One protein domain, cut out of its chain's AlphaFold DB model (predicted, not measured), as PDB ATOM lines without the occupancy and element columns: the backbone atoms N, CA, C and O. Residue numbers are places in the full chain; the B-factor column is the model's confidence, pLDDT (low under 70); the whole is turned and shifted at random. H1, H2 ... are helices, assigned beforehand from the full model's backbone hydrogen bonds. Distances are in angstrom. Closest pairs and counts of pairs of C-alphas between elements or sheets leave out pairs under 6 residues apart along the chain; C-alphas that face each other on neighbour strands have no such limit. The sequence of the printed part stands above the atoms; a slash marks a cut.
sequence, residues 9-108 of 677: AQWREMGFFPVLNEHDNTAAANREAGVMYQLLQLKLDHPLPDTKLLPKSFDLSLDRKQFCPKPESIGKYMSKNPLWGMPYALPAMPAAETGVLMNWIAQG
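Overview. This is residues 9 to 108 of the 677 residues of the protein "Peptidylprolyl isomerase" of Gammaproteobacteria bacterium (UniProt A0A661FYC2). Helices H5, H3 and H4 form a loose row with H3 in the middle, H2 lies across one end of H5, and H1 sticks out with residues 9 to 15. The printed part has 100 residues with five named helices, H1 to H5, and no named strand; its class is all helix, with 41 residues in helices. It is compact, radius of gyration of the C-alphas 14.7 A, spanning 43 by 33 by 20 A.

Arrangement. H5, residues 95 to 106, only just touches H3, residues 35 to 45, through residues 102 to 105 alone: 3 pairs of C-alphas within 8 A, closest Tyr 37 and Met 102, 6.4 A. They run opposite ways at a shallow tilt of 32 degrees, only just short of steep. H4, residues 74 to 80, touches H3, closest C-alphas Val 35 and Ile 74, 6.6 A; they run the same way at a shallow tilt of 34 degrees, only just short of steep. H2, residues 27 to 32, touches H5 at residues 105 to 106 alone, closest C-alphas Ala 27 and Ala 106, 4.6 A, about perpendicular at 80 degrees. H2 and H3 touch only at the corner, closest C-alphas Arg 31 and Tyr 37, 5.6 A. H1, residues 9 to 13, is apart from the other helices. In H1 to H5 every O i to N i+4 pair is within hydrogen-bond range.

Along the chain. H5 is 16.0 A long and H3 15.2 A. H1 begins at C-alpha 9 (173.326, 254.093, 200.144); H5 ends at C-alpha 106 (181.569, 274.760, 205.513).

Size, cuts and confidence. C-alphas 10 and 52, the two farthest apart, are 45.5 A apart. The printed part has no cut. The links H1 to H2, H3 to H4 and H4 to H5 are long. No printed residue is under 70 in pLDDT.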
ATOM      1  N   ALA A   9     174.372 254.882 199.495       92.69
ATOM      2  CA  ALA A   9     173.326 254.093 200.144       92.69
ATOM      3  C   ALA A   9     173.793 252.658 200.442       92.69
ATOM      4  O   ALA A   9     173.688 252.212 201.582       92.69
ATOM      5  N   GLN A  10     174.409 251.986 199.464       93.19
ATOM      6  CA  GLN A  10     174.974 250.644 199.652       93.19
ATOM      7  C   GLN A  10     176.067 250.630 200.733       93.19
ATOM      8  O   GLN A  10     176.072 249.763 201.602       93.19
ATOM      9  N   TRP A  11     176.947 251.639 200.768       92.94
ATOM     10  CA  TRP A  11     177.945 251.753 201.840       92.94
ATOM     11  C   TRP A  11     177.308 251.915 203.230       92.94
ATOM     12  O   TRP A  11     177.806 251.359 204.212       92.94
ATOM     13  N   ARG A  12     176.194 252.650 203.340       91.81
ATOM     14  CA  ARG A  12     175.457 252.824 204.605       91.81
ATOM     15  C   ARG A  12     174.809 251.514 205.062       91.81
ATOM     16  O   ARG A  12     174.869 251.208 206.251       91.81
ATOM     17  N   GLU A  13     174.266 250.718 204.140       94.81
ATOM     18  CA  GLU A  13     173.730 249.376 204.426       94.81
ATOM     19  C   GLU A  13     174.808 248.424 204.970       94.81
ATOM     20  O   GLU A  13     174.531 247.611 205.853       94.81
ATOM     21  N   MET A  14     176.060 248.591 204.536       93.62
ATOM     22  CA  MET A  14     177.227 247.872 205.064       93.62
ATOM     23  C   MET A  14     177.755 248.425 206.405       93.62
ATOM     24  O   MET A  14     178.765 247.950 206.922       93.62
ATOM     25  N   GLY A  15     177.099 249.434 206.989       92.12
ATOM     26  CA  GLY A  15     177.446 249.995 208.298       92.12
ATOM     27  C   GLY A  15     178.503 251.107 208.286       92.12
ATOM     28  O   GLY A  15     178.956 251.520 209.358       92.12
ATOM     29  N   PHE A  16     178.885 251.625 207.112       92.56
ATOM     30  CA  PHE A  16     179.755 252.802 207.013       92.56
ATOM     31  C   PHE A  16     178.974 254.075 207.350       92.56
ATOM     32  O   PHE A  16     177.815 254.223 206.970       92.56
ATOM     33  N   PHE A  17     179.620 255.040 208.000       91.75
ATOM     34  CA  PHE A  17     179.025 256.315 208.422       91.75
ATOM     35  C   PHE A  17     179.723 257.506 207.741       91.75
ATOM     36  O   PHE A  17     180.853 257.355 207.264       91.75
ATOM     37  N   PRO A  18     179.072 258.678 207.645       92.19
ATOM     38  CA  PRO A  18     179.677 259.841 207.009       92.19
ATOM     39  C   PRO A  18     180.737 260.499 207.899       92.19
ATOM     40  O   PRO A  18     180.618 260.537 209.123       92.19
ATOM     41  N   VAL A  19     181.757 261.073 207.258       92.75
ATOM     42  CA  VAL A  19     182.722 261.991 207.897       92.75
ATOM     43  C   VAL A  19     182.379 263.467 207.656       92.75
ATOM     44  O   VAL A  19     182.915 264.352 208.328       92.75
ATOM     45  N   LEU A  20     181.476 263.722 206.708       93.88
ATOM     46  CA  LEU A  20     180.886 265.019 206.378       93.88
ATOM     47  C   LEU A  20     179.466 265.110 206.960       93.88
ATOM     48  O   LEU A  20     178.916 264.119 207.432       93.88
ATOM     49  N   ASN A  21     178.869 266.298 206.935       92.56
ATOM     50  CA  ASN A  21     177.477 266.484 207.338       92.56
ATOM     51  C   ASN A  21     176.517 265.925 206.269       92.56
ATOM     52  O   ASN A  21     176.622 266.299 205.104       92.56
ATOM     53  N   GLU A  22     175.571 265.072 206.670       89.69
ATOM     54  CA  GLU A  22     174.474 264.570 205.816       89.69
ATOM     55  C   GLU A  22     173.096 265.152 206.214       89.69
ATOM     56  O   GLU A  22     172.068 264.727 205.689       89.69
ATOM     57  N   HIS A  23     173.053 266.117 207.144       87.62
ATOM     58  CA  HIS A  23     171.843 266.861 207.523       87.62
ATOM     59  C   HIS A  23     171.671 268.131 206.666       87.62
ATOM     60  O   HIS A  23     172.161 268.209 205.540       87.62
ATOM     61  N   ASP A  24     170.977 269.145 207.196       90.94
ATOM     62  CA  ASP A  24     170.788 270.435 206.531       90.94
ATOM     63  C   ASP A  24     172.128 271.022 206.072       90.94
ATOM     64  O   ASP A  24     173.047 271.212 206.873       90.94
ATOM     65  N   ASN A  25     172.231 271.352 204.782       91.75
ATOM     66  CA  ASN A  25     173.442 271.918 204.192       91.75
ATOM     67  C   ASN A  25     173.558 273.418 204.508       91.75
ATOM     68  O   ASN A  25     173.365 274.284 203.654       91.75
ATOM     69  N   THR A  26     173.838 273.729 205.772       95.25
ATOM     70  CA  THR A  26     174.153 275.081 206.244       95.25
ATOM     71  C   THR A  26     175.583 275.128 206.756       95.25
ATOM     72  O   THR A  26     176.090 274.145 207.293       95.25
ATOM     73  N   ALA A  27     176.233 276.290 206.664       94.56
ATOM     74  CA  ALA A  27     177.605 276.433 207.145       94.56
ATOM     75  C   ALA A  27     177.770 276.059 208.627       94.56
ATOM     76  O   ALA A  27     178.795 275.498 208.992       94.56
ATOM     77  N   ALA A  28     176.769 276.329 209.473       94.56
ATOM     78  CA  ALA A  28     176.793 275.916 210.875       94.56
ATOM     79  C   ALA A  28     176.733 274.386 211.011       94.56
ATOM     80  O   ALA A  28     177.636 273.789 211.590       94.56
ATOM     81  N   ALA A  29     175.741 273.740 210.390       94.12
ATOM     82  CA  ALA A  29     175.585 272.286 210.447       94.12
ATOM     83  C   ALA A  29     176.792 271.540 209.849       94.12
ATOM     84  O   ALA A  29     177.272 270.572 210.432       94.12
ATOM     85  N   ASN A  30     177.354 272.032 208.742       95.06
ATOM     86  CA  ASN A  30     178.536 271.447 208.107       95.06
ATOM     87  C   ASN A  30     179.768 271.445 209.022       95.06
ATOM     88  O   ASN A  30     180.570 270.512 208.981       95.06
ATOM     89  N   ARG A  31     179.908 272.476 209.863       93.81
ATOM     90  CA  ARG A  31     181.000 272.602 210.834       93.81
ATOM     91  C   ARG A  31     180.751 271.773 212.091       93.81
ATOM     92  O   ARG A  31     181.654 271.090 212.563       93.81
ATOM     93  N   GLU A  32     179.535 271.831 212.625       90.88
ATOM     94  CA  GLU A  32     179.185 271.223 213.912       90.88
ATOM     95  C   GLU A  32     178.931 269.713 213.814       90.88
ATOM     96  O   GLU A  32     179.296 268.978 214.727       90.88
ATOM     97  N   ALA A  33     178.347 269.227 212.714       90.31
ATOM     98  CA  ALA A  33     178.048 267.805 212.522       90.31
ATOM     99  C   ALA A  33     179.158 267.045 211.771       90.31
ATOM    100  O   ALA A  33     179.274 265.827 211.903       90.31
ATOM    101  N   GLY A  34     180.002 267.741 211.000       93.00
ATOM    102  CA  GLY A  34     181.085 267.128 210.231       93.00
ATOM    103  C   GLY A  34     182.252 266.677 211.115       93.00
ATOM    104  O   GLY A  34     182.965 267.506 211.683       93.00
ATOM    105  N   VAL A  35     182.502 265.366 211.186       94.81
ATOM    106  CA  VAL A  35     183.643 264.786 211.925       94.81
ATOM    107  C   VAL A  35     184.974 265.340 211.409       94.81
ATOM    108  O   VAL A  35     185.855 265.670 212.202       94.81
ATOM    109  N   MET A  36     185.113 265.489 210.088       95.06
ATOM    110  CA  MET A  36     186.331 266.018 209.471       95.06
ATOM    111  C   MET A  36     186.632 267.452 209.928       95.06
ATOM    112  O   MET A  36     187.758 267.732 210.333       95.06
ATOM    113  N   TYR A  37     185.629 268.339 209.922       96.31
ATOM    114  CA  TYR A  37     185.798 269.725 210.368       96.31
ATOM    115  C   TYR A  37     186.203 269.791 211.842       96.31
ATOM    116  O   TYR A  37     187.155 270.485 212.188       96.31
ATOM    117  N   GLN A  38     185.522 269.034 212.706       96.25
ATOM    118  CA  GLN A  38     185.799 269.027 214.143       96.25
ATOM    119  C   GLN A  38     187.222 268.561 214.464       96.25
ATOM    120  O   GLN A  38     187.883 269.143 215.317       96.25
ATOM    121  N   LEU A  39     187.733 267.551 213.756       95.75
ATOM    122  CA  LEU A  39     189.102 267.068 213.952       95.75
ATOM    123  C   LEU A  39     190.171 268.034 213.416       95.75
ATOM    124  O   LEU A  39     191.267 268.081 213.979       95.75
ATOM    125  N   LEU A  40     189.874 268.800 212.361       96.19
ATOM    126  CA  LEU A  40     190.737 269.890 211.888       96.19
ATOM    127  C   LEU A  40     190.750 271.046 212.898       96.19
ATOM    128  O   LEU A  40     191.817 271.506 213.291       96.19
ATOM    129  N   GLN A  41     189.574 271.461 213.381       96.75
ATOM    130  CA  GLN A  41     189.451 272.499 214.407       96.75
ATOM    131  C   GLN A  41     190.169 272.094 215.700       96.75
ATOM    132  O   GLN A  41     190.903 272.898 216.263       96.75
ATOM    133  N   LEU A  42     190.059 270.827 216.118       96.75
ATOM    134  CA  LEU A  42     190.760 270.309 217.294       96.75
ATOM    135  C   LEU A  42     192.283 270.503 217.195       96.75
ATOM    136  O   LEU A  42     192.914 270.847 218.190       96.75
ATOM    137  N   LYS A  43     192.883 270.316 216.010       96.50
ATOM    138  CA  LYS A  43     194.322 270.552 215.796       96.50
ATOM    139  C   LYS A  43     194.695 272.027 215.957       96.50
ATOM    140  O   LYS A  43     195.788 272.315 216.435       96.50
ATOM    141  N   LEU A  44     193.817 272.940 215.550       96.31
ATOM    142  CA  LEU A  44     194.036 274.381 215.690       96.31
ATOM    143  C   LEU A  44     193.879 274.846 217.138       96.31
ATOM    144  O   LEU A  44     194.690 275.634 217.614       96.31
ATOM    145  N   ASP A  45     192.871 274.328 217.839       96.62
ATOM    146  CA  ASP A  45     192.608 274.658 219.244       96.62
ATOM    147  C   ASP A  45     193.682 274.069 220.173       96.62
ATOM    148  O   ASP A  45     193.983 274.618 221.236       96.62
ATOM    149  N   HIS A  46     194.281 272.951 219.756       96.12
ATOM    150  CA  HIS A  46     195.297 272.212 220.492       96.12
ATOM    151  C   HIS A  46     196.482 271.844 219.575       96.12
ATOM    152  O   HIS A  46     196.618 270.680 219.169       96.12
ATOM    153  N   PRO A  47     197.353 272.818 219.236       93.94
ATOM    154  CA  PRO A  47     198.536 272.566 218.418       93.94
ATOM    155  C   PRO A  47     199.503 271.591 219.105       93.94
ATOM    156  O   PRO A  47     199.386 271.287 220.296       93.94
ATOM    157  N   LEU A  48     200.473 271.081 218.340       93.94
ATOM    158  CA  LEU A  48     201.508 270.220 218.909       93.94
ATOM    159  C   LEU A  48     202.301 270.956 220.010       93.94
ATOM    160  O   LEU A  48     202.510 272.164 219.895       93.94
ATOM    161  N   PRO A  49     202.768 270.247 221.057       92.19
ATOM    162  CA  PRO A  49     203.644 270.836 222.066       92.19
ATOM    163  C   PRO A  49     204.953 271.343 221.452       92.19
ATOM    164  O   PRO A  49     205.554 270.647 220.632       92.19
ATOM    165  N   ASP A  50     205.427 272.502 221.911       91.88
ATOM    166  CA  ASP A  50     206.713 273.086 221.510       91.88
ATOM    167  C   ASP A  50     207.882 272.319 222.155       91.88
ATOM    168  O   ASP A  50     208.408 272.665 223.213       91.88
ATOM    169  N   THR A  51     208.189 271.167 221.567       93.38
ATOM    170  CA  THR A  51     209.178 270.196 222.039       93.38
ATOM    171  C   THR A  51     209.816 269.501 220.842       93.38
ATOM    172  O   THR A  51     209.185 269.338 219.798       93.38
ATOM    173  N   LYS A  52     211.061 269.033 220.985       93.06
ATOM    174  CA  LYS A  52     211.730 268.261 219.923       93.06
ATOM    175  C   LYS A  52     211.040 266.922 219.651       93.06
ATOM    176  O   LYS A  52     210.934 266.513 218.501       93.06
ATOM    177  N   LEU A  53     210.566 266.256 220.705       95.06
ATOM    178  CA  LEU A  53     209.930 264.943 220.637       95.06
ATOM    179  C   LEU A  53     208.494 265.023 221.129       95.06
ATOM    180  O   LEU A  53     208.222 265.583 222.191       95.06
ATOM    181  N   LEU A  54     207.588 264.379 220.401       95.00
ATOM    182  CA  LEU A  54     206.217 264.213 220.854       95.00
ATOM    183  C   LEU A  54     206.180 263.410 222.166       95.00
ATOM    184  O   LEU A  54     206.886 262.404 222.296       95.00
ATOM    185  N   PRO A  55     205.334 263.805 223.132       93.38
ATOM    186  CA  PRO A  55     205.173 263.066 224.377       93.38
ATOM    187  C   PRO A  55     204.525 261.695 224.143       93.38
ATOM    188  O   PRO A  55     203.763 261.497 223.197       93.38
ATOM    189  N   LYS A  56     204.724 260.768 225.091       90.94
ATOM    190  CA  LYS A  56     204.159 259.399 225.072       90.94
ATOM    191  C   LYS A  56     202.623 259.326 225.017       90.94
ATOM    192  O   LYS A  56     202.071 258.240 224.899       90.94
ATOM    193  N   SER A  57     201.920 260.455 225.137       90.56
ATOM    194  CA  SER A  57     200.471 260.541 224.922       90.56
ATOM    195  C   SER A  57     200.061 260.374 223.453       90.56
ATOM    196  O   SER A  57     198.876 260.194 223.176       90.56
ATOM    197  N   PHE A  58     201.005 260.472 222.515       92.56
ATOM    198  CA  PHE A  58     200.803 260.074 221.126       92.56
ATOM    199  C   PHE A  58     201.159 258.598 220.961       92.56
ATOM    200  O   PHE A  58     202.269 258.182 221.288       92.56
ATOM    201  N   ASP A  59     200.223 257.816 220.432       91.25
ATOM    202  CA  ASP A  59     200.476 256.431 220.061       91.25
ATOM    203  C   ASP A  59     200.988 256.390 218.615       91.25
ATOM    204  O   ASP A  59     200.235 256.530 217.644       91.25
ATOM    205  N   LEU A  60     202.305 256.254 218.481       91.75
ATOM    206  CA  LEU A  60     203.001 256.175 217.196       91.75
ATOM    207  C   LEU A  60     203.301 254.726 216.785       91.75
ATOM    208  O   LEU A  60     204.028 254.511 215.820       91.75
ATOM    209  N   SER A  61     202.763 253.735 217.507       88.81
ATOM    210  CA  SER A  61     202.936 252.329 217.145       88.81
ATOM    211  C   SER A  61     202.239 252.005 215.818       88.81
ATOM    212  O   SER A  61     201.192 252.568 215.477       88.81
ATOM    213  N   LEU A  62     202.833 251.089 215.049       83.50
ATOM    214  CA  LEU A  62     202.294 250.661 213.755       83.50
ATOM    215  C   LEU A  62     201.022 249.817 213.910       83.50
ATOM    216  O   LEU A  62     200.155 249.840 213.040       83.50
ATOM    217  N   ASP A  63     200.892 249.108 215.033       80.56
ATOM    218  CA  ASP A  63     199.752 248.270 215.402       80.56
ATOM    219  C   ASP A  63     198.722 248.997 216.281       80.56
ATOM    220  O   ASP A  63     197.804 248.363 216.818       80.56
ATOM    221  N   ARG A  64     198.812 250.334 216.397       86.19
ATOM    222  CA  ARG A  64     197.788 251.112 217.098       86.19
ATOM    223  C   ARG A  64     196.417 250.815 216.510       86.19
ATOM    224  O   ARG A  64     196.219 250.747 215.291       86.19
ATOM    225  N   LYS A  65     195.419 250.728 217.383       83.19
ATOM    226  CA  LYS A  65     194.030 250.653 216.934       83.19
ATOM    227  C   LYS A  65     193.681 251.972 216.245       83.19
ATOM    228  O   LYS A  65     193.638 253.017 216.889       83.19
ATOM    229  N   GLN A  66     193.461 251.922 214.936       82.88
ATOM    230  CA  GLN A  66     193.001 253.080 214.178       82.88
ATOM    231  C   GLN A  66     191.513 253.289 214.470       82.88
ATOM    232  O   GLN A  66     190.722 252.347 214.412       82.88
ATOM    233  N   PHE A  67     191.130 254.520 214.798       79.38
ATOM    234  CA  PHE A  67     189.749 254.871 215.102       79.38
ATOM    235  C   PHE A  67     189.332 256.076 214.263       79.38
ATOM    236  O   PHE A  67     189.974 257.120 214.320       79.38
ATOM    237  N   CYS A  68     188.220 255.950 213.542       85.75
ATOM    238  CA  CYS A  68     187.472 257.093 213.033       85.75
ATOM    239  C   CYS A  68     186.211 257.225 213.903       85.75
ATOM    240  O   CYS A  68     185.396 256.296 213.912       85.75
ATOM    241  N   PRO A  69     186.063 258.284 214.721       90.75
ATOM    242  CA  PRO A  69     184.874 258.446 215.549       90.75
ATOM    243  C   PRO A  69     183.640 258.694 214.674       90.75
ATOM    244  O   PRO A  69     183.697 259.437 213.697       90.75
ATOM    245  N   LYS A  70     182.503 258.109 215.061       92.06
ATOM    246  CA  LYS A  70     181.200 258.435 214.464       92.06
ATOM    247  C   LYS A  70     180.775 259.861 214.832       92.06
ATOM    248  O   LYS A  70     181.170 260.303 215.924       92.06
ATOM    249  N   PRO A  71     179.914 260.518 214.034       91.69
ATOM    250  CA  PRO A  71     179.348 261.826 214.367       91.69
ATOM    251  C   PRO A  71     178.789 261.920 215.796       91.69
ATOM    252  O   PRO A  71     179.018 262.907 216.481       91.69
ATOM    253  N   GLU A  72     178.159 260.868 216.325       91.12
ATOM    254  CA  GLU A  72     177.571 260.883 217.676       91.12
ATOM    255  C   GLU A  72     178.615 260.724 218.797       91.12
ATOM    256  O   GLU A  72     178.341 260.981 219.969       91.12
ATOM    257  N   SER A  73     179.822 260.263 218.460       93.38
ATOM    258  CA  SER A  73     180.885 259.925 219.417       93.38
ATOM    259  C   SER A  73     182.075 260.887 219.397       93.38
ATOM    260  O   SER A  73     182.928 260.815 220.289       93.38
ATOM    261  N   ILE A  74     182.131 261.796 218.418       94.56
ATOM    262  CA  ILE A  74     183.252 262.718 218.208       94.56
ATOM    263  C   ILE A  74     183.520 263.601 219.428       94.56
ATOM    264  O   ILE A  74     184.659 263.670 219.874       94.56
ATOM    265  N   GLY A  75     182.490 264.173 220.063       94.88
ATOM    266  CA  GLY A  75     182.664 265.001 221.263       94.88
ATOM    267  C   GLY A  75     183.420 264.272 222.381       94.88
ATOM    268  O   GLY A  75     184.402 264.780 222.919       94.88
ATOM    269  N   LYS A  76     183.040 263.018 222.661       95.38
ATOM    270  CA  LYS A  76     183.724 262.171 223.653       95.38
ATOM    271  C   LYS A  76     185.159 261.841 223.238       95.38
ATOM    272  O   LYS A  76     186.040 261.783 224.095       95.38
ATOM    273  N   TYR A  77     185.391 261.599 221.947       94.25
ATOM    274  CA  TYR A  77     186.730 261.356 221.414       94.25
ATOM    275  C   TYR A  77     187.644 262.570 221.622       94.25
ATOM    276  O   TYR A  77     188.738 262.406 222.161       94.25
ATOM    277  N   MET A  78     187.179 263.772 221.274       95.31
ATOM    278  CA  MET A  78     187.939 265.019 221.405       95.31
ATOM    279  C   MET A  78     188.269 265.336 222.868       95.31
ATOM    280  O   MET A  78     189.416 265.634 223.184       95.31
ATOM    281  N   SER A  79     187.307 265.179 223.787       95.69
ATOM    282  CA  SER A  79     187.560 265.392 225.222       95.69
ATOM    283  C   SER A  79     188.580 264.411 225.802       95.69
ATOM    284  O   SER A  79     189.330 264.765 226.709       95.69
ATOM    285  N   LYS A  80     188.608 263.168 225.306       94.50
ATOM    286  CA  LYS A  80     189.575 262.155 225.746       94.50
ATOM    287  C   LYS A  80     190.959 262.370 225.129       94.50
ATOM    288  O   LYS A  80     191.955 262.056 225.774       94.50
ATOM    289  N   ASN A  81     191.016 262.881 223.901       94.06
ATOM    290  CA  ASN A  81     192.232 262.979 223.101       94.06
ATOM    291  C   ASN A  81     192.422 264.398 222.521       94.06
ATOM    292  O   ASN A  81     192.414 264.560 221.300       94.06
ATOM    293  N   PRO A  82     192.618 265.434 223.357       95.06
ATOM    294  CA  PRO A  82     192.645 266.825 222.893       95.06
ATOM    295  C   PRO A  82     193.766 267.114 221.882       95.06
ATOM    296  O   PRO A  82     193.595 267.935 220.995       95.06
ATOM    297  N   LEU A  83     194.895 266.401 221.951       94.44
ATOM    298  CA  LEU A  83     196.029 266.584 221.030       94.44
ATOM    299  C   LEU A  83     195.931 265.746 219.738       94.44
ATOM    300  O   LEU A  83     196.859 265.742 218.929       94.44
ATOM    301  N   TRP A  84     194.845 264.991 219.541       93.62
ATOM    302  CA  TRP A  84     194.702 264.022 218.443       93.62
ATOM    303  C   TRP A  84     193.904 264.577 217.249       93.62
ATOM    304  O   TRP A  84     193.271 263.817 216.513       93.62
ATOM    305  N   GLY A  85     193.928 265.900 217.051       94.31
ATOM    306  CA  GLY A  85     193.407 266.538 215.841       94.31
ATOM    307  C   GLY A  85     194.194 266.147 214.587       94.31
ATOM    308  O   GLY A  85     195.321 265.647 214.678       94.31
ATOM    309  N   MET A  86     193.613 266.387 213.411       93.12
ATOM    310  CA  MET A  86     194.235 266.079 212.119       93.12
ATOM    311  C   MET A  86     194.992 267.293 211.550       93.12
ATOM    312  O   MET A  86     194.463 268.399 211.632       93.12
ATOM    313  N   PRO A  87     196.185 267.113 210.948       94.25
ATOM    314  CA  PRO A  87     196.919 265.852 210.783       94.25
ATOM    315  C   PRO A  87     197.455 265.273 212.106       94.25
ATOM    316  O   PRO A  87     197.990 265.984 212.959       94.25
ATOM    317  N   TYR A  88     197.287 263.964 212.309       93.38
ATOM    318  CA  TYR A  88     197.664 263.309 213.565       93.38
ATOM    319  C   TYR A  88     199.187 263.253 213.734       93.38
ATOM    320  O   TYR A  88     199.891 262.856 212.811       93.38
ATOM    321  N   ALA A  89     199.686 263.607 214.927       94.31
ATOM    322  CA  ALA A  89     201.116 263.569 215.271       94.31
ATOM    323  C   ALA A  89     202.048 264.319 214.290       94.31
ATOM    324  O   ALA A  89     203.227 263.983 214.167       94.31
ATOM    325  N   LEU A  90     201.501 265.325 213.606       96.00
ATOM    326  CA  LEU A  90     202.192 266.270 212.734       96.00
ATOM    327  C   LEU A  90     201.642 267.688 212.981       96.00
ATOM    328  O   LEU A  90     200.583 267.829 213.627       96.00
ATOM    329  N   PRO A  91     202.353 268.741 212.540       95.62
ATOM    330  CA  PRO A  91     201.905 270.115 212.702       95.62
ATOM    331  C   PRO A  91     200.595 270.351 211.945       95.62
ATOM    332  O   PRO A  91     200.240 269.600 211.032       95.62
ATOM    333  N   ALA A  92     199.873 271.408 212.317       94.88
ATOM    334  CA  ALA A  92     198.764 271.883 211.495       94.88
ATOM    335  C   ALA A  92     199.264 272.205 210.075       94.88
ATOM    336  O   ALA A  92     200.422 272.589 209.899       94.88
ATOM    337  N   MET A  93     198.396 272.053 209.075       94.38
ATOM    338  CA  MET A  93     198.702 272.534 207.725       94.38
ATOM    339  C   MET A  93     198.879 274.061 207.752       94.38
ATOM    340  O   MET A  93     198.324 274.725 208.641       94.38
ATOM    341  N   PRO A  94     199.593 274.649 206.777       94.19
ATOM    342  CA  PRO A  94     199.675 276.097 206.628       94.19
ATOM    343  C   PRO A  94     198.301 276.775 206.736       94.19
ATOM    344  O   PRO A  94     197.280 276.252 206.280       94.19
ATOM    345  N   ALA A  95     198.252 277.958 207.356       94.06
ATOM    346  CA  ALA A  95     196.987 278.622 207.683       94.06
ATOM    347  C   ALA A  95     196.108 278.887 206.445       94.06
ATOM    348  O   ALA A  95     194.885 278.766 206.519       94.06
ATOM    349  N   ALA A  96     196.729 279.210 205.305       95.94
ATOM    350  CA  ALA A  96     196.028 279.416 204.041       95.94
ATOM    351  C   ALA A  96     195.336 278.130 203.553       95.94
ATOM    352  O   ALA A  96     194.142 278.152 203.257       95.94
ATOM    353  N   GLU A  97     196.050 277.004 203.538       95.44
ATOM    354  CA  GLU A  97     195.525 275.695 203.121       95.44
ATOM    355  C   GLU A  97     194.456 275.173 204.081       95.44
ATOM    356  O   GLU A  97     193.392 274.719 203.655       95.44
ATOM    357  N   THR A  98     194.685 275.325 205.386       95.25
ATOM    358  CA  THR A  98     193.681 275.004 206.407       95.25
ATOM    359  C   THR A  98     192.402 275.809 206.183       95.25
ATOM    360  O   THR A  98     191.302 275.253 206.206       95.25
ATOM    361  N   GLY A  99     192.533 277.111 205.909       96.31
ATOM    362  CA  GLY A  99     191.407 277.981 205.592       96.31
ATOM    363  C   GLY A  99     190.637 277.517 204.354       96.31
ATOM    364  O   GLY A  99     189.406 277.500 204.382       96.31
ATOM    365  N   VAL A 100     191.332 277.092 203.294       96.12
ATOM    366  CA  VAL A 100     190.704 276.522 202.088       96.12
ATOM    367  C   VAL A 100     189.883 275.283 202.442       96.12
ATOM    368  O   VAL A 100     188.692 275.236 202.127       96.12
ATOM    369  N   LEU A 101     190.475 274.318 203.151       95.25
ATOM    370  CA  LEU A 101     189.803 273.061 203.484       95.25
ATOM    371  C   LEU A 101     188.587 273.278 204.398       95.25
ATOM    372  O   LEU A 101     187.506 272.746 204.145       95.25
ATOM    373  N   MET A 102     188.730 274.099 205.439       96.06
ATOM    374  CA  MET A 102     187.641 274.388 206.376       96.06
ATOM    375  C   MET A 102     186.496 275.164 205.716       96.06
ATOM    376  O   MET A 102     185.326 274.900 206.009       96.06
ATOM    377  N   ASN A 103     186.806 276.090 204.803       96.50
ATOM    378  CA  ASN A 103     185.793 276.805 204.027       96.50
ATOM    379  C   ASN A 103     185.076 275.883 203.039       96.50
ATOM    380  O   ASN A 103     183.853 275.961 202.934       96.50
ATOM    381  N   TRP A 104     185.802 274.988 202.366       96.19
ATOM    382  CA  TRP A 104     185.215 273.981 201.482       96.19
ATOM    383  C   TRP A 104     184.219 273.084 202.228       96.19
ATOM    384  O   TRP A 104     183.079 272.939 201.782       96.19
ATOM    385  N   ILE A 105     184.584 272.576 203.412       95.94
ATOM    386  CA  ILE A 105     183.661 271.787 204.245       95.94
ATOM    387  C   ILE A 105     182.449 272.632 204.652       95.94
ATOM    388  O   ILE A 105     181.312 272.190 204.497       95.94
ATOM    389  N   ALA A 106     182.660 273.870 205.112       95.88
ATOM    390  CA  ALA A 106     181.569 274.760 205.513       95.88
ATOM    391  C   ALA A 106     180.582 275.058 204.367       95.88
ATOM    392  O   ALA A 106     179.391 275.233 204.615       95.88
ATOM    393  N   GLN A 107     181.047 275.073 203.117       95.38
ATOM    394  CA  GLN A 107     180.219 275.256 201.919       95.38
ATOM    395  C   GLN A 107     179.468 273.985 201.478       95.38
ATOM    396  O   GLN A 107     178.795 274.006 200.448       95.38
ATOM    397  N   GLY A 108     179.566 272.895 202.243       93.25
ATOM    398  CA  GLY A 108     178.902 271.621 201.961       93.25
ATOM    399  C   GLY A 108     179.809 270.583 201.313       93.25
ATOM    400  O   GLY A 108     179.303 269.587 200.813       93.25
TER     401      GLY A 108